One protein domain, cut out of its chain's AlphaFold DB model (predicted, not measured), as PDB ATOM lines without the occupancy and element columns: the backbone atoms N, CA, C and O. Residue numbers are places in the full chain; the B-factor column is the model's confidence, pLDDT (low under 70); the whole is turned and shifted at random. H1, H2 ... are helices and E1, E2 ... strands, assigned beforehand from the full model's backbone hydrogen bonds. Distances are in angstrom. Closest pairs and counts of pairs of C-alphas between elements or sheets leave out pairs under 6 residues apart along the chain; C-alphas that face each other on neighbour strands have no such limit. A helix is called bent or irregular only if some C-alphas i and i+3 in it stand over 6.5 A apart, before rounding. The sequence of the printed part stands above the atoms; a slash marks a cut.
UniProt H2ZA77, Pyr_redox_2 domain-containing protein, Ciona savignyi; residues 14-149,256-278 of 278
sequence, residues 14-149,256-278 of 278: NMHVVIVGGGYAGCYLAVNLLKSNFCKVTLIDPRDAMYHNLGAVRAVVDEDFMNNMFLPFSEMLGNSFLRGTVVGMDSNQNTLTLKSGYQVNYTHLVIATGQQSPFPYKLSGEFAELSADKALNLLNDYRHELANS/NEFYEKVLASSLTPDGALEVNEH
ATOM      1  N   ASN A  14     297.158 189.579 165.182       95.44
ATOM      2  CA  ASN A  14     297.106 188.159 165.537       95.44
ATOM      3  C   ASN A  14     295.828 187.781 166.300       95.44
ATOM      4  O   ASN A  14     295.665 186.627 166.688       95.44
ATOM      5  N   MET A  15     294.930 188.735 166.553       97.62
ATOM      6  CA  MET A  15     293.698 188.494 167.287       97.62
ATOM      7  C   MET A  15     292.527 188.313 166.320       97.62
ATOM      8  O   MET A  15     292.248 189.171 165.480       97.62
ATOM      9  N   HIS A  16     291.826 187.190 166.463       98.38
ATOM     10  CA  HIS A  16     290.597 186.894 165.742       98.38
ATOM     11  C   HIS A  16     289.529 186.459 166.739       98.38
ATOM     12  O   HIS A  16     289.595 185.362 167.300       98.38
ATOM     13  N   VAL A  17     288.561 187.348 166.956       98.75
ATOM     14  CA  VAL A  17     287.388 187.096 167.790       98.75
ATOM     15  C   VAL A  17     286.294 186.484 166.922       98.75
ATOM     16  O   VAL A  17     285.817 187.112 165.972       98.75
ATOM     17  N   VAL A  18     285.889 185.262 167.253       98.88
ATOM     18  CA  VAL A  18     284.734 184.598 166.647       98.88
ATOM     19  C   VAL A  18     283.577 184.617 167.635       98.88
ATOM     20  O   VAL A  18     283.726 184.213 168.783       98.88
ATOM     21  N   ILE A  19     282.422 185.102 167.189       98.88
ATOM     22  CA  ILE A  19     281.208 185.257 167.991       98.88
ATOM     23  C   ILE A  19     280.151 184.317 167.421       98.88
ATOM     24  O   ILE A  19     279.810 184.424 166.245       98.88
ATOM     25  N   VAL A  20     279.619 183.409 168.235       98.75
ATOM     26  CA  VAL A  20     278.562 182.477 167.821       98.75
ATOM     27  C   VAL A  20     277.227 182.959 168.374       98.75
ATOM     28  O   VAL A  20     277.011 182.916 169.582       98.75
ATOM     29  N   GLY A  21     276.336 183.401 167.488       98.25
ATOM     30  CA  GLY A  21     275.013 183.926 167.821       98.25
ATOM     31  C   GLY A  21     274.876 185.426 167.551       98.25
ATOM     32  O   GLY A  21     275.410 186.270 168.266       98.25
ATOM     33  N   GLY A  22     274.076 185.767 166.547       97.50
ATOM     34  CA  GLY A  22     273.672 187.114 166.148       97.50
ATOM     35  C   GLY A  22     272.422 187.614 166.873       97.50
ATOM     36  O   GLY A  22     271.503 188.153 166.261       97.50
ATOM     37  N   GLY A  23     272.343 187.393 168.185       97.06
ATOM     38  CA  GLY A  23     271.369 188.058 169.060       97.06
ATOM     39  C   GLY A  23     271.885 189.411 169.564       97.06
ATOM     40  O   GLY A  23     272.937 189.877 169.127       97.06
ATOM     41  N   TYR A  24     271.193 190.021 170.534       97.12
ATOM     42  CA  TYR A  24     271.604 191.309 171.117       97.12
ATOM     43  C   TYR A  24     273.060 191.319 171.599       97.12
ATOM     44  O   TYR A  24     273.807 192.220 171.233       97.12
ATOM     45  N   ALA A  25     273.473 190.316 172.383       97.50
ATOM     46  CA  ALA A  25     274.818 190.271 172.961       97.50
ATOM     47  C   ALA A  25     275.911 190.148 171.886       97.50
ATOM     48  O   ALA A  25     276.851 190.943 171.863       97.50
ATOM     49  N   GLY A  26     275.761 189.195 170.958       98.38
ATOM     50  CA  GLY A  26     276.745 188.976 169.902       98.38
ATOM     51  C   GLY A  26     276.833 190.141 168.918       98.38
ATOM     52  O   GLY A  26     277.935 190.578 168.592       98.38
ATOM     53  N   CYS A  27     275.693 190.714 168.513       98.25
ATOM     54  CA  CYS A  27     275.674 191.896 167.649       98.25
ATOM     55  C   CYS A  27     276.289 193.113 168.330       98.25
ATOM     56  O   CYS A  27     277.084 193.821 167.716       98.25
ATOM     57  N   TYR A  28     275.946 193.350 169.600       98.06
ATOM     58  CA  TYR A  28     276.512 194.448 170.371       98.06
ATOM     59  C   TYR A  28     278.039 194.349 170.426       98.06
ATOM     60  O   TYR A  28     278.727 195.323 170.116       98.06
ATOM     61  N   LEU A  29     278.578 193.172 170.757       98.31
ATOM     62  CA  LEU A  29     280.024 192.967 170.797       98.31
ATOM     63  C   LEU A  29     280.662 193.141 169.412       98.31
ATOM     64  O   LEU A  29     281.637 193.881 169.284       98.31
ATOM     65  N   ALA A  30     280.099 192.513 168.375       98.38
ATOM     66  CA  ALA A  30     280.630 192.585 167.016       98.38
ATOM     67  C   ALA A  30     280.702 194.033 166.510       98.38
ATOM     68  O   ALA A  30     281.755 194.477 166.059       98.38
ATOM     69  N   VAL A  31     279.615 194.799 166.655       97.88
ATOM     70  CA  VAL A  31     279.558 196.205 166.228       97.88
ATOM     71  C   VAL A  31     280.581 197.057 166.981       97.88
ATOM     72  O   VAL A  31     281.236 197.898 166.368       97.88
ATOM     73  N   ASN A  32     280.751 196.857 168.291       97.38
ATOM     74  CA  ASN A  32     281.721 197.630 169.070       97.38
ATOM     75  C   ASN A  32     283.176 197.292 168.704       97.38
ATOM     76  O   ASN A  32     283.979 198.211 168.550       97.38
ATOM     77  N   LEU A  33     283.510 196.012 168.503       96.75
ATOM     78  CA  LEU A  33     284.855 195.592 168.080       96.75
ATOM     79  C   LEU A  33     285.207 196.077 166.667       96.75
ATOM     80  O   LEU A  33     286.350 196.452 166.408       96.75
ATOM     81  N   LEU A  34     284.228 196.099 165.758       96.06
ATOM     82  CA  LEU A  34     284.412 196.640 164.411       96.06
ATOM     83  C   LEU A  34     284.590 198.160 164.434       96.06
ATOM     84  O   LEU A  34     285.487 198.679 163.775       96.06
ATOM     85  N   LYS A  35     283.787 198.880 165.230       95.31
ATOM     86  CA  LYS A  35     283.909 200.337 165.395       95.31
ATOM     87  C   LYS A  35     285.247 200.757 165.994       95.31
ATOM     88  O   LYS A  35     285.784 201.783 165.590       95.31
ATOM     89  N   SER A  36     285.774 199.995 166.951       94.69
ATOM     90  CA  SER A  36     287.086 200.278 167.539       94.69
ATOM     91  C   SER A  36     288.246 199.891 166.625       94.69
ATOM     92  O   SER A  36     289.371 200.303 166.894       94.69
ATOM     93  N   ASN A  37     287.985 199.116 165.563       93.81
ATOM     94  CA  ASN A  37     288.999 198.532 164.691       93.81
ATOM     95  C   ASN A  37     290.123 197.877 165.511       93.81
ATOM     96  O   ASN A  37     291.305 198.133 165.291       93.81
ATOM     97  N   PHE A  38     289.744 197.088 166.519       93.88
ATOM     98  CA  PHE A  38     290.704 196.512 167.460       93.88
ATOM     99  C   PHE A  38     291.330 195.211 166.954       93.88
ATOM    100  O   PHE A  38     292.502 194.952 167.201       93.88
ATOM    101  N   CYS A  39     290.556 194.370 166.269       96.94
ATOM    102  CA  CYS A  39     290.991 193.046 165.829       96.94
ATOM    103  C   CYS A  39     290.108 192.519 164.692       96.94
ATOM    104  O   CYS A  39     289.104 193.137 164.327       96.94
ATOM    105  N   LYS A  40     290.457 191.349 164.146       98.19
ATOM    106  CA  LYS A  40     289.597 190.646 163.191       98.19
ATOM    107  C   LYS A  40     288.378 190.084 163.922       98.19
ATOM    108  O   LYS A  40     288.526 189.398 164.932       98.19
ATOM    109  N   VAL A  41     287.186 190.299 163.368       98.62
ATOM    110  CA  VAL A  41     285.921 189.809 163.935       98.62
ATOM    111  C   VAL A  41     285.187 188.939 162.922       98.62
ATOM    112  O   VAL A  41     285.117 189.276 161.736       98.62
ATOM    113  N   THR A  42     284.616 187.829 163.389       98.81
ATOM    114  CA  THR A  42     283.644 187.036 162.629       98.81
ATOM    115  C   THR A  42     282.456 186.691 163.513       98.81
ATOM    116  O   THR A  42     282.619 186.000 164.513       98.81
ATOM    117  N   LEU A  43     281.263 187.141 163.139       98.88
ATOM    118  CA  LEU A  43     280.009 186.711 163.743       98.88
ATOM    119  C   LEU A  43     279.395 185.594 162.903       98.88
ATOM    120  O   LEU A  43     279.263 185.732 161.687       98.88
ATOM    121  N   ILE A  44     279.012 184.507 163.564       98.81
ATOM    122  CA  ILE A  44     278.396 183.333 162.957       98.81
ATOM    123  C   ILE A  44     276.965 183.210 163.473       98.81
ATOM    124  O   ILE A  44     276.746 183.104 164.680       98.81
ATOM    125  N   ASP A  45     275.996 183.207 162.563       98.50
ATOM    126  CA  ASP A  45     274.585 182.948 162.865       98.50
ATOM    127  C   ASP A  45     273.935 182.199 161.687       98.50
ATOM    128  O   ASP A  45     274.304 182.442 160.531       98.50
ATOM    129  N   PRO A  46     272.990 181.275 161.932       97.38
ATOM    130  CA  PRO A  46     272.251 180.612 160.857       97.38
ATOM    131  C   PRO A  46     271.361 181.559 160.031       97.38
ATOM    132  O   PRO A  46     271.110 181.299 158.846       97.38
ATOM    133  N   ARG A  47     270.885 182.651 160.633       97.44
ATOM    134  CA  ARG A  47     270.026 183.662 160.004       97.44
ATOM    135  C   ARG A  47     270.880 184.695 159.277       97.44
ATOM    136  O   ARG A  47     272.046 184.890 159.596       97.44
ATOM    137  N   ASP A  48     270.294 185.378 158.302       97.75
ATOM    138  CA  ASP A  48     270.924 186.485 157.561       97.75
ATOM    139  C   ASP A  48     270.632 187.876 158.155       97.75
ATOM    140  O   ASP A  48     271.240 188.865 157.740       97.75
ATOM    141  N   ALA A  49     269.771 187.951 159.171       97.88
ATOM    142  CA  ALA A  49     269.483 189.163 159.924       97.88
ATOM    143  C   ALA A  49     269.294 188.874 161.417       97.88
ATOM    144  O   ALA A  49     268.819 187.804 161.816       97.88
ATOM    145  N   MET A  50     269.600 189.869 162.249       97.44
ATOM    146  CA  MET A  50     269.195 189.862 163.649       97.44
ATOM    147  C   MET A  50     267.676 190.007 163.720       97.44
ATOM    148  O   MET A  50     267.115 190.969 163.203       97.44
ATOM    149  N   TYR A  51     267.028 189.076 164.415       97.19
ATOM    150  CA  TYR A  51     265.623 189.193 164.793       97.19
ATOM    151  C   TYR A  51     265.497 190.002 166.090       97.19
ATOM    152  O   TYR A  51     266.019 189.579 167.128       97.19
ATOM    153  N   HIS A  52     264.816 191.149 166.041       96.12
ATOM    154  CA  HIS A  52     264.562 192.037 167.179       96.12
ATOM    155  C   HIS A  52     263.507 191.441 168.123       96.12
ATOM    156  O   HIS A  52     262.379 191.909 168.234       96.12
ATOM    157  N   ASN A  53     263.871 190.367 168.814       92.88
ATOM    158  CA  ASN A  53     262.913 189.511 169.499       92.88
ATOM    159  C   ASN A  53     262.175 190.181 170.677       92.88
ATOM    160  O   ASN A  53     261.091 189.730 171.028       92.88
ATOM    161  N   LEU A  54     262.704 191.270 171.256       92.25
ATOM    162  CA  LEU A  54     261.973 192.055 172.268       92.25
ATOM    163  C   LEU A  54     260.774 192.808 171.676       92.25
ATOM    164  O   LEU A  54     259.793 193.041 172.369       92.25
ATOM    165  N   GLY A  55     260.830 193.168 170.393       94.62
ATOM    166  CA  GLY A  55     259.721 193.815 169.698       94.62
ATOM    167  C   GLY A  55     258.691 192.838 169.135       94.62
ATOM    168  O   GLY A  55     257.695 193.271 168.562       94.62
ATOM    169  N   ALA A  56     258.893 191.526 169.293       93.88
ATOM    170  CA  ALA A  56     258.046 190.509 168.676       93.88
ATOM    171  C   ALA A  56     256.577 190.625 169.103       93.88
ATOM    172  O   ALA A  56     255.686 190.555 168.264       93.88
ATOM    173  N   VAL A  57     256.326 190.868 170.394       94.69
ATOM    174  CA  VAL A  57     254.965 191.015 170.938       94.69
ATOM    175  C   VAL A  57     254.226 192.230 170.372       94.69
ATOM    176  O   VAL A  57     253.014 192.174 170.189       94.69
ATOM    177  N   ARG A  58     254.952 193.300 170.023       96.00
ATOM    178  CA  ARG A  58     254.402 194.469 169.325       96.00
ATOM    179  C   ARG A  58     254.181 194.168 167.843       96.00
ATOM    180  O   ARG A  58     253.127 194.481 167.303       96.00
ATOM    181  N   ALA A  59     255.148 193.526 167.190       96.69
ATOM    182  CA  ALA A  59     255.102 193.224 165.758       96.69
ATOM    183  C   ALA A  59     253.913 192.345 165.352       96.69
ATOM    184  O   ALA A  59     253.399 192.473 164.242       96.69
ATOM    185  N   VAL A  60     253.452 191.461 166.240       96.75
ATOM    186  CA  VAL A  60     252.304 190.591 165.947       96.75
ATOM    187  C   VAL A  60     250.953 191.306 165.999       96.75
ATOM    188  O   VAL A  60     249.952 190.709 165.616       96.75
ATOM    189  N   VAL A  61     250.901 192.568 166.433       97.00
ATOM    190  CA  VAL A  61     249.671 193.384 166.442       97.00
ATOM    191  C   VAL A  61     249.799 194.697 165.666       97.00
ATOM    192  O   VAL A  61     248.793 195.368 165.456       97.00
ATOM    193  N   ASP A  62     251.006 195.060 165.230       96.25
ATOM    194  CA  ASP A  62     251.319 196.336 164.586       96.25
ATOM    195  C   ASP A  62     252.144 196.100 163.312       96.25
ATOM    196  O   ASP A  62     253.277 195.607 163.350       96.25
ATOM    197  N   GLU A  63     251.552 196.441 162.166       92.50
ATOM    198  CA  GLU A  63     252.165 196.224 160.859       92.50
ATOM    199  C   GLU A  63     253.369 197.112 160.579       92.50
ATOM    200  O   GLU A  63     254.385 196.626 160.074       92.50
ATOM    201  N   ASP A  64     253.282 198.382 160.949       92.56
ATOM    202  CA  ASP A  64     254.365 199.331 160.731       92.56
ATOM    203  C   ASP A  64     255.576 198.951 161.588       92.56
ATOM    204  O   ASP A  64     256.723 199.011 161.134       92.56
ATOM    205  N   PHE A  65     255.331 198.482 162.815       94.25
ATOM    206  CA  PHE A  65     256.393 198.004 163.690       94.25
ATOM    207  C   PHE A  65     257.057 196.724 163.161       94.25
ATOM    208  O   PHE A  65     258.284 196.612 163.202       94.25
ATOM    209  N   MET A  66     256.278 195.776 162.624       93.12
ATOM    210  CA  MET A  66     256.789 194.509 162.081       93.12
ATOM    211  C   MET A  66     257.891 194.718 161.031       93.12
ATOM    212  O   MET A  66     258.875 193.976 161.012       93.12
ATOM    213  N   ASN A  67     257.781 195.763 160.210       88.56
ATOM    214  CA  ASN A  67     258.761 196.080 159.168       88.56
ATOM    215  C   ASN A  67     260.154 196.454 159.716       88.56
ATOM    216  O   ASN A  67     261.123 196.466 158.962       88.56
ATOM    217  N   ASN A  68     260.281 196.706 161.024       92.44
ATOM    218  CA  ASN A  68     261.540 197.038 161.699       92.44
ATOM    219  C   ASN A  68     262.127 195.863 162.507       92.44
ATOM    220  O   ASN A  68     263.066 196.042 163.285       92.44
ATOM    221  N   MET A  69     261.581 194.652 162.352       95.69
ATOM    222  CA  MET A  69     261.965 193.486 163.158       95.69
ATOM    223  C   MET A  69     263.296 192.844 162.765       95.69
ATOM    224  O   MET A  69     263.839 192.055 163.543       95.69
ATOM    225  N   PHE A  70     263.818 193.150 161.578       96.62
ATOM    226  CA  PHE A  70     265.007 192.506 161.033       96.62
ATOM    227  C   PHE A  70     266.095 193.529 160.742       96.62
ATOM    228  O   PHE A  70     265.869 194.505 160.033       96.62
ATOM    229  N   LEU A  71     267.290 193.276 161.272       96.69
ATOM    230  CA  LEU A  71     268.483 194.075 161.005       96.69
ATOM    231  C   LEU A  71     269.481 193.204 160.224       96.69
ATOM    232  O   LEU A  71     270.063 192.288 160.817       96.69
ATOM    233  N   PRO A  72     269.655 193.417 158.906       97.62
ATOM    234  CA  PRO A  72     270.515 192.573 158.080       97.62
ATOM    235  C   PRO A  72     271.968 192.568 158.562       97.62
ATOM    236  O   PRO A  72     272.594 193.619 158.730       97.62
ATOM    237  N   PHE A  73     272.554 191.380 158.739       98.38
ATOM    238  CA  PHE A  73     273.944 191.278 159.195       98.38
ATOM    239  C   PHE A  73     274.935 191.810 158.160       98.38
ATOM    240  O   PHE A  73     275.975 192.349 158.535       98.38
ATOM    241  N   SER A  74     274.614 191.698 156.871       96.06
ATOM    242  CA  SER A  74     275.406 192.280 155.784       96.06
ATOM    243  C   SER A  74     275.545 193.797 155.920       96.06
ATOM    244  O   SER A  74     276.627 194.329 155.684       96.06
ATOM    245  N   GLU A  75     274.488 194.487 156.346       96.50
ATOM    246  CA  GLU A  75     274.498 195.935 156.575       96.50
ATOM    247  C   GLU A  75     275.207 196.296 157.882       96.50
ATOM    248  O   GLU A  75     275.980 197.252 157.930       96.50
ATOM    249  N   MET A  76     274.986 195.510 158.940       97.06
ATOM    250  CA  MET A  76     275.585 195.763 160.254       97.06
ATOM    251  C   MET A  76     277.088 195.455 160.312       97.06
ATOM    252  O   MET A  76     277.820 196.132 161.034       97.06
ATOM    253  N   LEU A  77     277.540 194.403 159.620       97.81
ATOM    254  CA  LEU A  77     278.852 193.772 159.829       97.81
ATOM    255  C   LEU A  77     279.662 193.582 158.536       97.81
ATOM    256  O   LEU A  77     280.848 193.258 158.609       97.81
ATOM    257  N   GLY A  78     279.060 193.748 157.353       96.56
ATOM    258  CA  GLY A  78     279.732 193.528 156.070       96.56
ATOM    259  C   GLY A  78     280.378 192.140 155.977       96.56
ATOM    260  O   GLY A  78     279.743 191.118 156.230       96.56
ATOM    261  N   ASN A  79     281.675 192.106 155.658       96.62
ATOM    262  CA  ASN A  79     282.450 190.866 155.503       96.62
ATOM    263  C   ASN A  79     282.779 190.156 156.830       96.62
ATOM    264  O   ASN A  79     283.366 189.073 156.813       96.62
ATOM    265  N   SER A  80     282.434 190.748 157.977       98.19
ATOM    266  CA  SER A  80     282.605 190.124 159.293       98.19
ATOM    267  C   SER A  80     281.439 189.224 159.693       98.19
ATOM    268  O   SER A  80     281.458 188.663 160.786       98.19
ATOM    269  N   PHE A  81     280.443 189.045 158.828       98.56
ATOM    270  CA  PHE A  81     279.380 188.066 159.012       98.56
ATOM    271  C   PHE A  81     279.646 186.789 158.205       98.56
ATOM    272  O   PHE A  81     279.993 186.840 157.026       98.56
ATOM    273  N   LEU A  82     279.436 185.637 158.840       98.44
ATOM    274  CA  LEU A  82     279.466 184.323 158.215       98.44
ATOM    275  C   LEU A  82     278.164 183.584 158.526       98.44
ATOM    276  O   LEU A  82     277.942 183.148 159.654       98.44
ATOM    277  N   ARG A  83     277.313 183.394 157.514       98.06
ATOM    278  CA  ARG A  83     276.082 182.619 157.688       98.06
ATOM    279  C   ARG A  83     276.407 181.144 157.907       98.06
ATOM    280  O   ARG A  83     277.029 180.513 157.052       98.06
ATOM    281  N   GLY A  84     275.942 180.576 159.013       97.81
ATOM    282  CA  GLY A  84     276.088 179.150 159.275       97.81
ATOM    283  C   GLY A  84     275.690 178.724 160.680       97.81
ATOM    284  O   GLY A  84     275.668 179.514 161.619       97.81
ATOM    285  N   THR A  85     275.409 177.432 160.817       98.19
ATOM    286  CA  THR A  85     275.126 176.785 162.102       98.19
ATOM    287  C   THR A  85     276.406 176.135 162.616       98.19
ATOM    288  O   THR A  85     276.962 175.272 161.934       98.19
ATOM    289  N   VAL A  86     276.881 176.526 163.799       98.38
ATOM    290  CA  VAL A  86     277.996 175.846 164.481       98.38
ATOM    291  C   VAL A  86     277.478 174.545 165.087       98.38
ATOM    292  O   VAL A  86     276.477 174.554 165.797       98.38
ATOM    293  N   VAL A  87     278.146 173.429 164.796       97.81
ATOM    294  CA  VAL A  87     277.742 172.083 165.254       97.81
ATOM    295  C   VAL A  87     278.825 171.368 166.056       97.81
ATOM    296  O   VAL A  87     278.570 170.306 166.613       97.81
ATOM    297  N   GLY A  88     280.032 171.929 166.122       97.25
ATOM    298  CA  GLY A  88     281.117 171.355 166.904       97.25
ATOM    299  C   GLY A  88     282.200 172.368 167.239       97.25
ATOM    300  O   GLY A  88     282.348 173.393 166.569       97.25
ATOM    301  N   MET A  89     282.962 172.042 168.274       97.31
ATOM    302  CA  MET A  89     284.058 172.838 168.809       97.31
ATOM    303  C   MET A  89     285.222 171.916 169.183       97.31
ATOM    304  O   MET A  89     285.013 170.877 169.805       97.31
ATOM    305  N   ASP A  90     286.439 172.322 168.832       96.62
ATOM    306  CA  ASP A  90     287.690 171.765 169.341       96.62
ATOM    307  C   ASP A  90     288.433 172.872 170.097       96.62
ATOM    308  O   ASP A  90     289.024 173.777 169.500       96.62
ATOM    309  N   SER A  91     288.381 172.810 171.427       93.75
ATOM    310  CA  SER A  91     289.035 173.779 172.308       93.75
ATOM    311  C   SER A  91     290.556 173.634 172.347       93.75
ATOM    312  O   SER A  91     291.233 174.568 172.759       93.75
ATOM    313  N   ASN A  92     291.110 172.488 171.934       94.81
ATOM    314  CA  ASN A  92     292.558 172.280 171.904       94.81
ATOM    315  C   ASN A  92     293.179 172.910 170.653       94.81
ATOM    316  O   ASN A  92     294.310 173.384 170.701       94.81
ATOM    317  N   GLN A  93     292.441 172.910 169.539       96.44
ATOM    318  CA  GLN A  93     292.870 173.503 168.266       96.44
ATOM    319  C   GLN A  93     292.310 174.915 168.024       96.44
ATOM    320  O   GLN A  93     292.712 175.574 167.069       96.44
ATOM    321  N   ASN A  94     291.422 175.401 168.898       97.81
ATOM    322  CA  ASN A  94     290.697 176.662 168.740       97.81
ATOM    323  C   ASN A  94     289.939 176.750 167.406       97.81
ATOM    324  O   ASN A  94     290.047 177.725 166.655       97.81
ATOM    325  N   THR A  95     289.158 175.707 167.117       98.31
ATOM    326  CA  THR A  95     288.427 175.564 165.856       98.31
ATOM    327  C   THR A  95     286.953 175.262 166.104       98.31
ATOM    328  O   THR A  95     286.599 174.409 166.914       98.31
ATOM    329  N   LEU A  96     286.074 175.927 165.358       98.62
ATOM    330  CA  LEU A  96     284.658 175.585 165.249       98.62
ATOM    331  C   LEU A  96     284.391 174.832 163.950       98.62
ATOM    332  O   LEU A  96     284.980 175.143 162.916       98.62
ATOM    333  N   THR A  97     283.451 173.893 163.984       98.56
ATOM    334  CA  THR A  97     282.938 173.204 162.795       98.56
ATOM    335  C   THR A  97     281.514 173.662 162.512       98.56
ATOM    336  O   THR A  97     280.641 173.571 163.378       98.56
ATOM    337  N   LEU A  98     281.269 174.144 161.295       98.56
ATOM    338  CA  LEU A  98     279.925 174.455 160.817       98.56
ATOM    339  C   LEU A  98     279.226 173.200 160.292       98.56
ATOM    340  O   LEU A  98     279.869 172.252 159.853       98.56
ATOM    341  N   LYS A  99     277.892 173.227 160.247       98.12
ATOM    342  CA  LYS A  99     277.044 172.177 159.657       98.12
ATOM    343  C   LYS A  99     277.425 171.838 158.209       98.12
ATOM    344  O   LYS A  99     277.228 170.712 157.771       98.12
ATOM    345  N   SER A 100     277.994 172.798 157.476       97.88
ATOM    346  CA  SER A 100     278.523 172.610 156.117       97.88
ATOM    347  C   SER A 100     279.842 171.827 156.052       97.88
ATOM    348  O   SER A 100     280.304 171.516 154.960       97.88
ATOM    349  N   GLY A 101     280.481 171.551 157.194       98.12
ATOM    350  CA  GLY A 101     281.840 171.016 157.294       98.12
ATOM    351  C   GLY A 101     282.935 172.085 157.248       98.12
ATOM    352  O   GLY A 101     284.101 171.767 157.466       98.12
ATOM    353  N   TYR A 102     282.588 173.354 156.995       98.25
ATOM    354  CA  TYR A 102     283.559 174.447 157.018       98.25
ATOM    355  C   TYR A 102     284.106 174.663 158.432       98.25
ATOM    356  O   TYR A 102     283.342 174.694 159.401       98.25
ATOM    357  N   GLN A 103     285.421 174.836 158.540       98.25
ATOM    358  CA  GLN A 103     286.102 175.071 159.809       98.25
ATOM    359  C   GLN A 103     286.470 176.542 159.976       98.25
ATOM    360  O   GLN A 103     286.965 177.187 159.050       98.25
ATOM    361  N   VAL A 104     286.249 177.065 161.180       98.56
ATOM    362  CA  VAL A 104     286.581 178.443 161.550       98.56
ATOM    363  C   VAL A 104     287.557 178.418 162.715       98.56
ATOM    364  O   VAL A 104     287.194 178.014 163.816       98.56
ATOM    365  N   ASN A 105     288.784 178.871 162.474       98.31
ATOM    366  CA  ASN A 105     289.772 179.065 163.532       98.31
ATOM    367  C   ASN A 105     289.539 180.398 164.241       98.31
ATOM    368  O   ASN A 105     289.100 181.366 163.615       98.31
ATOM    369  N   TYR A 106     289.870 180.451 165.524       98.50
ATOM    370  CA  TYR A 106     289.791 181.657 166.338       98.50
ATOM    371  C   TYR A 106     290.995 181.764 167.271       98.50
ATOM    372  O   TYR A 106     291.680 180.782 167.541       98.50
ATOM    373  N   THR A 107     291.242 182.963 167.795       98.38
ATOM    374  CA  THR A 107     292.073 183.104 169.002       98.38
ATOM    375  C   THR A 107     291.230 183.358 170.237       98.38
ATOM    376  O   THR A 107     291.635 182.992 171.332       98.38
ATOM    377  N   HIS A 108     290.042 183.940 170.059       98.31
ATOM    378  CA  HIS A 108     289.069 184.159 171.120       98.31
ATOM    379  C   HIS A 108     287.685 183.753 170.616       98.31
ATOM    380  O   HIS A 108     287.284 184.139 169.516       98.31
ATOM    381  N   LEU A 109     286.959 182.991 171.429       98.38
ATOM    382  CA  LEU A 109     285.599 182.553 171.141       98.38
ATOM    383  C   LEU A 109     284.632 183.219 172.115       98.38
ATOM    384  O   LEU A 109     284.821 183.140 173.325       98.38
ATOM    385  N   VAL A 110     283.572 183.822 171.583       98.56
ATOM    386  CA  VAL A 110     282.431 184.298 172.364       98.56
ATOM    387  C   VAL A 110     281.206 183.465 172.018       98.56
ATOM    388  O   VAL A 110     280.775 183.415 170.865       98.56
ATOM    389  N   ILE A 111     280.626 182.831 173.035       98.31
ATOM    390  CA  ILE A 111     279.406 182.034 172.919       98.31
ATOM    391  C   ILE A 111     278.222 182.920 173.318       98.31
ATOM    392  O   ILE A 111     278.026 183.229 174.489       98.31
ATOM    393  N   ALA A 112     277.442 183.351 172.329       98.00
ATOM    394  CA  ALA A 112     276.293 184.244 172.477       98.00
ATOM    395  C   ALA A 112     275.008 183.614 171.902       98.00
ATOM    396  O   ALA A 112     274.146 184.303 171.351       98.00
ATOM    397  N   THR A 113     274.872 182.290 172.019       96.19
ATOM    398  CA  THR A 113     273.786 181.503 171.407       96.19
ATOM    399  C   THR A 113     272.440 181.634 172.112       96.19
ATOM    400  O   THR A 113     271.400 181.344 171.518       96.19
ATOM    401  N   GLY A 114     272.432 182.116 173.355       94.94
ATOM    402  CA  GLY A 114     271.219 182.365 174.125       94.94
ATOM    403  C   GLY A 114     270.364 181.108 174.311       94.94
ATOM    404  O   GLY A 114     270.870 180.010 174.517       94.94
ATOM    405  N   GLN A 115     269.048 181.287 174.234       93.81
ATOM    406  CA  GLN A 115     268.059 180.225 174.425       93.81
ATOM    407  C   GLN A 115     267.001 180.213 173.326       93.81
ATOM    408  O   GLN A 115     266.752 181.247 172.700       93.81
ATOM    409  N   GLN A 116     266.356 179.073 173.149       92.38
ATOM    410  CA  GLN A 116     265.148 178.853 172.371       92.38
ATOM    411  C   GLN A 116     263.922 179.311 173.152       92.38
ATOM    412  O   GLN A 116     263.902 179.287 174.382       92.38
ATOM    413  N   SER A 117     262.906 179.734 172.416       92.56
ATOM    414  CA  SER A 117     261.572 180.029 172.930       92.56
ATOM    415  C   SER A 117     260.574 179.817 171.787       92.56
ATOM    416  O   SER A 117     260.977 179.950 170.624       92.56
ATOM    417  N   PRO A 118     259.305 179.483 172.065       92.44
ATOM    418  CA  PRO A 118     258.294 179.394 171.023       92.44
ATOM    419  C   PRO A 118     258.174 180.686 170.206       92.44
ATOM    420  O   PRO A 118     258.410 181.796 170.689       92.44
ATOM    421  N   PHE A 119     257.760 180.538 168.953       93.75
ATOM    422  CA  PHE A 119     257.323 181.665 168.138       93.75
ATOM    423  C   PHE A 119     256.039 182.272 168.749       93.75
ATOM    424  O   PHE A 119     255.207 181.500 169.235       93.75
ATOM    425  N   PRO A 120     255.849 183.608 168.767       94.44
ATOM    426  CA  PRO A 120     256.617 184.652 168.075       94.44
ATOM    427  C   PRO A 120     257.849 185.162 168.835       94.44
ATOM    428  O   PRO A 120     258.642 185.923 168.278       94.44
ATOM    429  N   TYR A 121     258.049 184.743 170.087       94.81
ATOM    430  CA  TYR A 121     259.084 185.298 170.963       94.81
ATOM    431  C   TYR A 121     260.495 185.057 170.442       94.81
ATOM    432  O   TYR A 121     261.360 185.903 170.643       94.81
ATOM    433  N   LYS A 122     260.754 183.933 169.763       94.56
ATOM    434  CA  LYS A 122     262.015 183.676 169.052       94.56
ATOM    435  C   LYS A 122     261.804 182.875 167.768       94.56
ATOM    436  O   LYS A 122     260.865 182.099 167.639       94.56
ATOM    437  N   LEU A 123     262.751 183.024 166.841       94.88
ATOM    438  CA  LEU A 123     262.930 182.114 165.709       94.88
ATOM    439  C   LEU A 123     263.772 180.926 166.191       94.88
ATOM    440  O   LEU A 123     264.989 181.028 166.319       94.88
ATOM    441  N   SER A 124     263.112 179.839 166.575       92.88
ATOM    442  CA  SER A 124     263.727 178.634 167.154       92.88
ATOM    443  C   SER A 124     263.187 177.370 166.486       92.88
ATOM    444  O   SER A 124     262.230 177.440 165.716       92.88
ATOM    445  N   GLY A 125     263.812 176.219 166.755       91.44
ATOM    446  CA  GLY A 125     263.407 174.942 166.164       91.44
ATOM    447  C   GLY A 125     263.436 174.988 164.637       91.44
ATOM    448  O   GLY A 125     264.454 175.343 164.041       91.44
ATOM    449  N   GLU A 126     262.306 174.681 164.001       92.56
ATOM    450  CA  GLU A 126     262.163 174.718 162.539       92.56
ATOM    451  C   GLU A 126     262.370 176.116 161.926       92.56
ATOM    452  O   GLU A 126     262.716 176.229 160.751       92.56
ATOM    453  N   PHE A 127     262.239 177.183 162.723       95.12
ATOM    454  CA  PHE A 127     262.423 178.562 162.264       95.12
ATOM    455  C   PHE A 127     263.856 179.088 162.436       95.12
ATOM    456  O   PHE A 127     264.157 180.196 161.992       95.12
ATOM    457  N   ALA A 128     264.747 178.320 163.073       94.31
ATOM    458  CA  ALA A 128     266.073 178.789 163.487       94.31
ATOM    459  C   ALA A 128     267.002 179.179 162.320       94.31
ATOM    460  O   ALA A 128     267.901 179.995 162.504       94.31
ATOM    461  N   GLU A 129     266.791 178.611 161.128       95.81
ATOM    462  CA  GLU A 129     267.620 178.858 159.935       95.81
ATOM    463  C   GLU A 129     266.895 179.689 158.851       95.81
ATOM    464  O   GLU A 129     267.400 179.829 157.731       95.81
ATOM    465  N   LEU A 130     265.714 180.256 159.149       96.38
ATOM    466  CA  LEU A 130     264.976 181.080 158.185       96.38
ATOM    467  C   LEU A 130     265.756 182.340 157.785       96.38
ATOM    468  O   LEU A 130     266.465 182.943 158.589       96.38
ATOM    469  N   SER A 131     265.594 182.746 156.523       96.31
ATOM    470  CA  SER A 131     265.979 184.089 156.084       96.31
ATOM    471  C   SER A 131     265.022 185.138 156.646       96.31
ATOM    472  O   SER A 131     263.865 184.822 156.939       96.31
ATOM    473  N   ALA A 132     265.482 186.385 156.722       96.31
ATOM    474  CA  ALA A 132     264.693 187.541 157.132       96.31
ATOM    475  C   ALA A 132     263.362 187.617 156.371       96.31
ATOM    476  O   ALA A 132     262.314 187.655 157.002       96.31
ATOM    477  N   ASP A 133     263.378 187.500 155.038       96.06
ATOM    478  CA  ASP A 133     262.160 187.552 154.214       96.06
ATOM    479  C   ASP A 133     261.156 186.443 154.562       96.06
ATOM    480  O   ASP A 133     259.951 186.674 154.651       96.06
ATOM    481  N   LYS A 134     261.640 185.213 154.791       97.31
ATOM    482  CA  LYS A 134     260.769 184.088 155.162       97.31
ATOM    483  C   LYS A 134     260.213 184.255 156.573       97.31
ATOM    484  O   LYS A 134     259.057 183.921 156.807       97.31
ATOM    485  N   ALA A 135     261.025 184.756 157.497       96.81
ATOM    486  CA  ALA A 135     260.599 185.035 158.861       96.81
ATOM    487  C   ALA A 135     259.622 186.223 158.928       96.81
ATOM    488  O   ALA A 135     258.700 186.200 159.738       96.81
ATOM    489  N   LEU A 136     259.772 187.221 158.052       96.19
ATOM    490  CA  LEU A 136     258.830 188.328 157.903       96.19
ATOM    491  C   LEU A 136     257.474 187.834 157.389       96.19
ATOM    492  O   LEU A 136     256.451 188.180 157.969       96.19
ATOM    493  N   ASN A 137     257.461 186.963 156.376       96.38
ATOM    494  CA  ASN A 137     256.225 186.329 155.908       96.38
ATOM    495  C   ASN A 137     255.558 185.497 157.014       96.38
ATOM    496  O   ASN A 137     254.356 185.609 157.216       96.38
ATOM    497  N   LEU A 138     256.340 184.730 157.785       96.69
ATOM    498  CA  LEU A 138     255.831 183.974 158.934       96.69
ATOM    499  C   LEU A 138     255.176 184.886 159.991       96.69
ATOM    500  O   LEU A 138     254.118 184.548 160.517       96.69
ATOM    501  N   LEU A 139     255.786 186.036 160.304       96.56
ATOM    502  CA  LEU A 139     255.199 187.034 161.212       96.56
ATOM    503  C   LEU A 139     253.928 187.654 160.641       96.56
ATOM    504  O   LEU A 139     252.964 187.842 161.381       96.56
ATOM    505  N   ASN A 140     253.917 187.943 159.342       96.62
ATOM    506  CA  ASN A 140     252.751 188.487 158.665       96.62
ATOM    507  C   ASN A 140     251.569 187.508 158.717       96.62
ATOM    508  O   ASN A 140     250.465 187.897 159.097       96.62
ATOM    509  N   ASP A 141     251.813 186.231 158.416       97.00
ATOM    510  CA  ASP A 141     250.811 185.169 158.516       97.00
ATOM    511  C   ASP A 141     250.291 185.058 159.953       97.00
ATOM    512  O   ASP A 141     249.087 185.126 160.183       97.00
ATOM    513  N   TYR A 142     251.186 184.998 160.943       97.44
ATOM    514  CA  TYR A 142     250.806 184.953 162.357       97.44
ATOM    515  C   TYR A 142     249.929 186.137 162.775       97.44
ATOM    516  O   TYR A 142     248.926 185.951 163.463       97.44
ATOM    517  N   ARG A 143     250.282 187.356 162.351       97.19
ATOM    518  CA  ARG A 143     249.499 188.567 162.620       97.19
ATOM    519  C   ARG A 143     248.104 188.469 162.013       97.19
ATOM    520  O   ARG A 143     247.138 188.844 162.672       97.19
ATOM    521  N   HIS A 144     247.974 187.957 160.789       97.44
ATOM    522  CA  HIS A 144     246.670 187.749 160.158       97.44
ATOM    523  C   HIS A 144     245.834 186.696 160.885       97.44
ATOM    524  O   HIS A 144     244.644 186.919 161.104       97.44
ATOM    525  N   GLU A 145     246.432 185.574 161.277       98.06
ATOM    526  CA  GLU A 145     245.756 184.538 162.061       98.06
ATOM    527  C   GLU A 145     245.244 185.118 163.392       98.06
ATOM    528  O   GLU A 145     244.056 185.010 163.693       98.06
ATOM    529  N   LEU A 146     246.102 185.836 164.126       98.25
ATOM    530  CA  LEU A 146     245.762 186.492 165.392       98.25
ATOM    531  C   LEU A 146     244.670 187.563 165.230       98.25
ATOM    532  O   LEU A 146     243.720 187.608 166.013       98.25
ATOM    533  N   ALA A 147     244.778 188.423 164.213       97.88
ATOM    534  CA  ALA A 147     243.806 189.484 163.948       97.88
ATOM    535  C   ALA A 147     242.403 188.927 163.659       97.88
ATOM    536  O   ALA A 147     241.402 189.535 164.044       97.88
ATOM    537  N   ASN A 148     242.332 187.752 163.029       98.00
ATOM    538  CA  ASN A 148     241.088 187.089 162.655       98.00
ATOM    539  C   ASN A 148     240.513 186.163 163.744       98.00
ATOM    540  O   ASN A 148     239.468 185.557 163.517       98.00
ATOM    541  N   SER A 149     241.162 186.024 164.901       98.50
ATOM    542  CA  SER A 149     240.689 185.204 166.026       98.50
ATOM    543  C   SER A 149     240.030 186.053 167.105       98.50
ATOM    544  O   SER A 149     240.536 187.125 167.417       98.50
ATOM    545  N   ASN A 256     272.928 175.120 173.837       95.31
ATOM    546  CA  ASN A 256     274.220 174.633 174.310       95.31
ATOM    547  C   ASN A 256     274.773 173.428 173.536       95.31
ATOM    548  O   ASN A 256     275.892 172.998 173.800       95.31
ATOM    549  N   GLU A 257     274.057 172.925 172.531       94.31
ATOM    550  CA  GLU A 257     274.321 171.626 171.904       94.31
ATOM    551  C   GLU A 257     275.742 171.485 171.330       94.31
ATOM    552  O   GLU A 257     276.338 170.410 171.393       94.31
ATOM    553  N   PHE A 258     276.319 172.557 170.775       95.12
ATOM    554  CA  PHE A 258     277.644 172.479 170.146       95.12
ATOM    555  C   PHE A 258     278.807 172.479 171.153       95.12
ATOM    556  O   PHE A 258     279.918 172.094 170.784       95.12
ATOM    557  N   TYR A 259     278.571 172.913 172.397       94.81
ATOM    558  CA  TYR A 259     279.601 173.008 173.437       94.81
ATOM    559  C   TYR A 259     279.300 172.182 174.689       94.81
ATOM    560  O   TYR A 259     280.207 171.992 175.494       94.81
ATOM    561  N   GLU A 260     278.086 171.650 174.855       95.50
ATOM    562  CA  GLU A 260     277.643 171.007 176.099       95.50
ATOM    563  C   GLU A 260     278.575 169.870 176.549       95.50
ATOM    564  O   GLU A 260     278.873 169.732 177.730       95.50
ATOM    565  N   LYS A 261     279.100 169.087 175.597       94.56
ATOM    566  CA  LYS A 261     280.017 167.971 175.877       94.56
ATOM    567  C   LYS A 261     281.448 168.438 176.109       94.56
ATOM    568  O   LYS A 261     282.163 167.839 176.904       94.56
ATOM    569  N   VAL A 262     281.869 169.476 175.390       96.00
ATOM    570  CA  VAL A 262     283.246 169.991 175.419       96.00
ATOM    571  C   VAL A 262     283.490 170.799 176.692       96.00
ATOM    572  O   VAL A 262     284.558 170.701 177.286       96.00
ATOM    573  N   LEU A 263     282.487 171.559 177.136       95.69
ATOM    574  CA  LEU A 263     282.547 172.453 178.293       95.69
ATOM    575  C   LEU A 263     281.726 171.934 179.480       95.69
ATOM    576  O   LEU A 263     281.336 172.720 180.335       95.69
ATOM    577  N   ALA A 264     281.469 170.624 179.556       95.50
ATOM    578  CA  ALA A 264     280.575 170.019 180.548       95.50
ATOM    579  C   ALA A 264     280.920 170.383 182.007       95.50
ATOM    580  O   ALA A 264     280.027 170.522 182.836       95.50
ATOM    581  N   SER A 265     282.206 170.562 182.324       95.62
ATOM    582  CA  SER A 265     282.682 170.953 183.661       95.62
ATOM    583  C   SER A 265     282.457 172.426 184.015       95.62
ATOM    584  O   SER A 265     282.754 172.824 185.134       95.62
ATOM    585  N   SER A 266     282.004 173.233 183.059       95.81
ATOM    586  CA  SER A 266     281.780 174.677 183.186       95.81
ATOM    587  C   SER A 266     280.313 175.036 182.946       95.81
ATOM    588  O   SER A 266     280.005 176.178 182.610       95.81
ATOM    589  N   LEU A 267     279.412 174.058 183.059       96.00
ATOM    590  CA  LEU A 267     277.977 174.278 182.955       96.00
ATOM    591  C   LEU A 267     277.327 174.243 184.332       96.00
ATOM    592  O   LEU A 267     277.635 173.389 185.165       96.00
ATOM    593  N   THR A 268     276.355 175.121 184.528       94.69
ATOM    594  CA  THR A 268     275.420 175.040 185.644       94.69
ATOM    595  C   THR A 268     274.522 173.796 185.509       94.69
ATOM    596  O   THR A 268     274.397 173.233 184.415       94.69
ATOM    597  N   PRO A 269     273.831 173.356 186.582       91.94
ATOM    598  CA  PRO A 269     272.925 172.203 186.516       91.94
ATOM    599  C   PRO A 269     271.793 172.333 185.483       91.94
ATOM    600  O   PRO A 269     271.302 171.324 184.985       91.94
ATOM    601  N   ASP A 270     271.373 173.559 185.167       88.69
ATOM    602  CA  ASP A 270     270.377 173.882 184.140       88.69
ATOM    603  C   ASP A 270     270.976 174.036 182.728       88.69
ATOM    604  O   ASP A 270     270.235 174.243 181.771       88.69
ATOM    605  N   GLY A 271     272.294 173.866 182.573       91.31
ATOM    606  CA  GLY A 271     272.988 173.806 181.285       91.31
ATOM    607  C   GLY A 271     273.509 175.146 180.761       91.31
ATOM    608  O   GLY A 271     273.931 175.211 179.601       91.31
ATOM    609  N   ALA A 272     273.481 176.206 181.576       93.81
ATOM    610  CA  ALA A 272     274.045 177.509 181.233       93.81
ATOM    611  C   ALA A 272     275.565 177.489 181.388       93.81
ATOM    612  O   ALA A 272     276.100 176.795 182.245       93.81
ATOM    613  N   LEU A 273     276.266 178.250 180.551       94.81
ATOM    614  CA  LEU A 273     277.716 178.366 180.649       94.81
ATOM    615  C   LEU A 273     278.080 179.293 181.815       94.81
ATOM    616  O   LEU A 273     277.638 180.442 181.849       94.81
ATOM    617  N   GLU A 274     278.891 178.804 182.749       96.19
ATOM    618  CA  GLU A 274     279.449 179.624 183.819       96.19
ATOM    619  C   GLU A 274     280.510 180.577 183.261       96.19
ATOM    620  O   GLU A 274     281.361 180.200 182.452       96.19
ATOM    621  N   VAL A 275     280.465 181.828 183.716       94.50
ATOM    622  CA  VAL A 275     281.434 182.873 183.372       94.50
ATOM    623  C   VAL A 275     282.029 183.448 184.651       94.50
ATOM    624  O   VAL A 275     281.376 183.464 185.696       94.50
ATOM    625  N   ASN A 276     283.285 183.885 184.580       94.31
ATOM    626  CA  ASN A 276     283.962 184.528 185.702       94.31
ATOM    627  C   ASN A 276     283.755 186.058 185.651       94.31
ATOM    628  O   ASN A 276     282.831 186.552 185.009       94.31
ATOM    629  N   GLU A 277     284.569 186.808 186.388       93.44
ATOM    630  CA  GLU A 277     284.473 188.270 186.501       93.44
ATOM    631  C   GLU A 277     285.055 189.055 185.305       93.44
ATOM    632  O   GLU A 277     285.071 190.289 185.335       93.44
ATOM    633  N   HIS A 278     285.548 188.362 184.275       81.94
ATOM    634  CA  HIS A 278     286.222 188.923 183.101       81.94
ATOM    635  C   HIS A 278     285.473 188.601 181.802       81.94
ATOM    636  O   HIS A 278     285.653 189.385 180.842       81.94
TER     637      HIS A 278
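This is residues 14 to 149 and 256 to 278 of the 278 residues of the protein "Pyr_redox_2 domain-containing protein" of Ciona savignyi (UniProt H2ZA77). A parallel sheet of four strands, E5 E2 E1 E9, has the helices H1 and H4 over one face and a small three-stranded sheet, E6 E7 E8, loosely over the other; together they make the larger lobe. Beyond the ends of E1 and E2, a smaller lobe holds the strand pair E3 and E4, the short helices H2 and H3, and the long helix H5, which reaches to the far end, while residues 256 to 278, after a cut, begin beside E6 on the E9 side of the large sheet. The printed part has 159 residues with five named helices and nine named strands, in the order E1 H1 E2 E3 H2 H3 E4 H4 E5 E6 E7 E8 E9 H5; the class is mixed, helices and strands. The sheets E6 E7 E8 and E3 E4 are antiparallel. The whole is compact, with a radius of gyration of the C-alphas of 16.8 A and spans of 54 by 38 by 34 A.

E1, residues 14 to 20, begins at C-alpha 14 (297.106, 188.159, 165.537) and is 19.5 A long. H1, residues 24 to 36, is 18.2 A long, and E2, residues 39 to 45, is 19.5 A long. E3, residues 49 to 51, H2, residues 53 to 59, H3, residues 63 to 66, and E4, residues 70 to 72, follow. H4 is residues 73 to 80 and E5 residues 81 to 83, with C-alpha 83 at (276.082, 182.619, 157.688). E6, residues 86 to 90, is 11.6 A long; E7 is residues 95 to 98, E8 residues 103 to 105 and E9 residues 108 to 111. H5, residues 132 to 147, is 22.1 A long and ends at C-alpha 147 (243.806, 189.484, 163.948).

E1 and E2 are parallel neighbours at 19 degrees, with N 19 and O 42 2.8 A apart, within hydrogen-bond range. E1, H1 and E2 form a strand-helix-strand unit, two parallel neighbour strands with a helix between, and its crossover is right-handed. E9 is an edge strand parallel to E1, with N 110 and O 18 at 2.8 A; E5, the other edge strand, is parallel to E2, with N 82 and O 43 at 2.9 A. H1 on one face of this sheet makes two layers, helix over strands: it lies over E2 and E1 at a height over the sheet of 9.0 A. On the local plane H1 and E2 stand at 25 degrees, and H1 runs along the strands. H4, on the same face, stands up from the sheet, rising 57 degrees. H1 touches H4 with residues 30 to 34 alone, closest at the C-alphas of Val 31 and Leu 77, 6.9 A, at a steep tilt of 61 degrees, the same way. E6, E7 and E8 form a meander, each strand the antiparallel neighbour of the one before, and E6 and E7, like E7 and E8, are a hairpin; N 97 and O 88 are 2.9 A apart, N 96 and O 104 2.8 A. The closest C-alphas of E1 and E6, Val 20 and Val 86, are 7.4 A apart. E3 and E4 are antiparallel, with N 50 and O 71 at 2.8 A. The closest C-alphas of E3 and H5 are those of Ala 49 and Ala 132, 5.8 A. H2 and H3 touch only at the corner by their link, closest at the C-alphas of Ala 59 and Met 66, 4.2 A. H2 and H5 are close but not clearly touching, with the C-alphas of Ala 59 and Leu 139 7.7 A apart; H1 and H5 are apart. In H1 and H5 every O i to N i+4 pair is within hydrogen-bond range; in H2 it is 1 of 3, beside 3 of 4 O i to N i+3 pairs, in H4 2 of 4, and H3 is too short for such a pair. H2 and H4 are irregular: C-alphas 54 and 57 are 7.2 A apart, C-alphas 76 and 79 9.7 A.

The two C-alphas farthest apart, those of Asn 14 and Ser 149, are 56.5 A apart. Residues 150 to 255 are not printed, and C-alphas 149 and 256 are 36.1 A apart across the cut. The link from E9 to H5, residues 112 to 131, is long; the other links between named elements are tight. Residues 256 to 278 hold no named element, and His 278 is the chain's last residue. The mean pLDDT of the printed part is 96.2, and no printed residue is under 70.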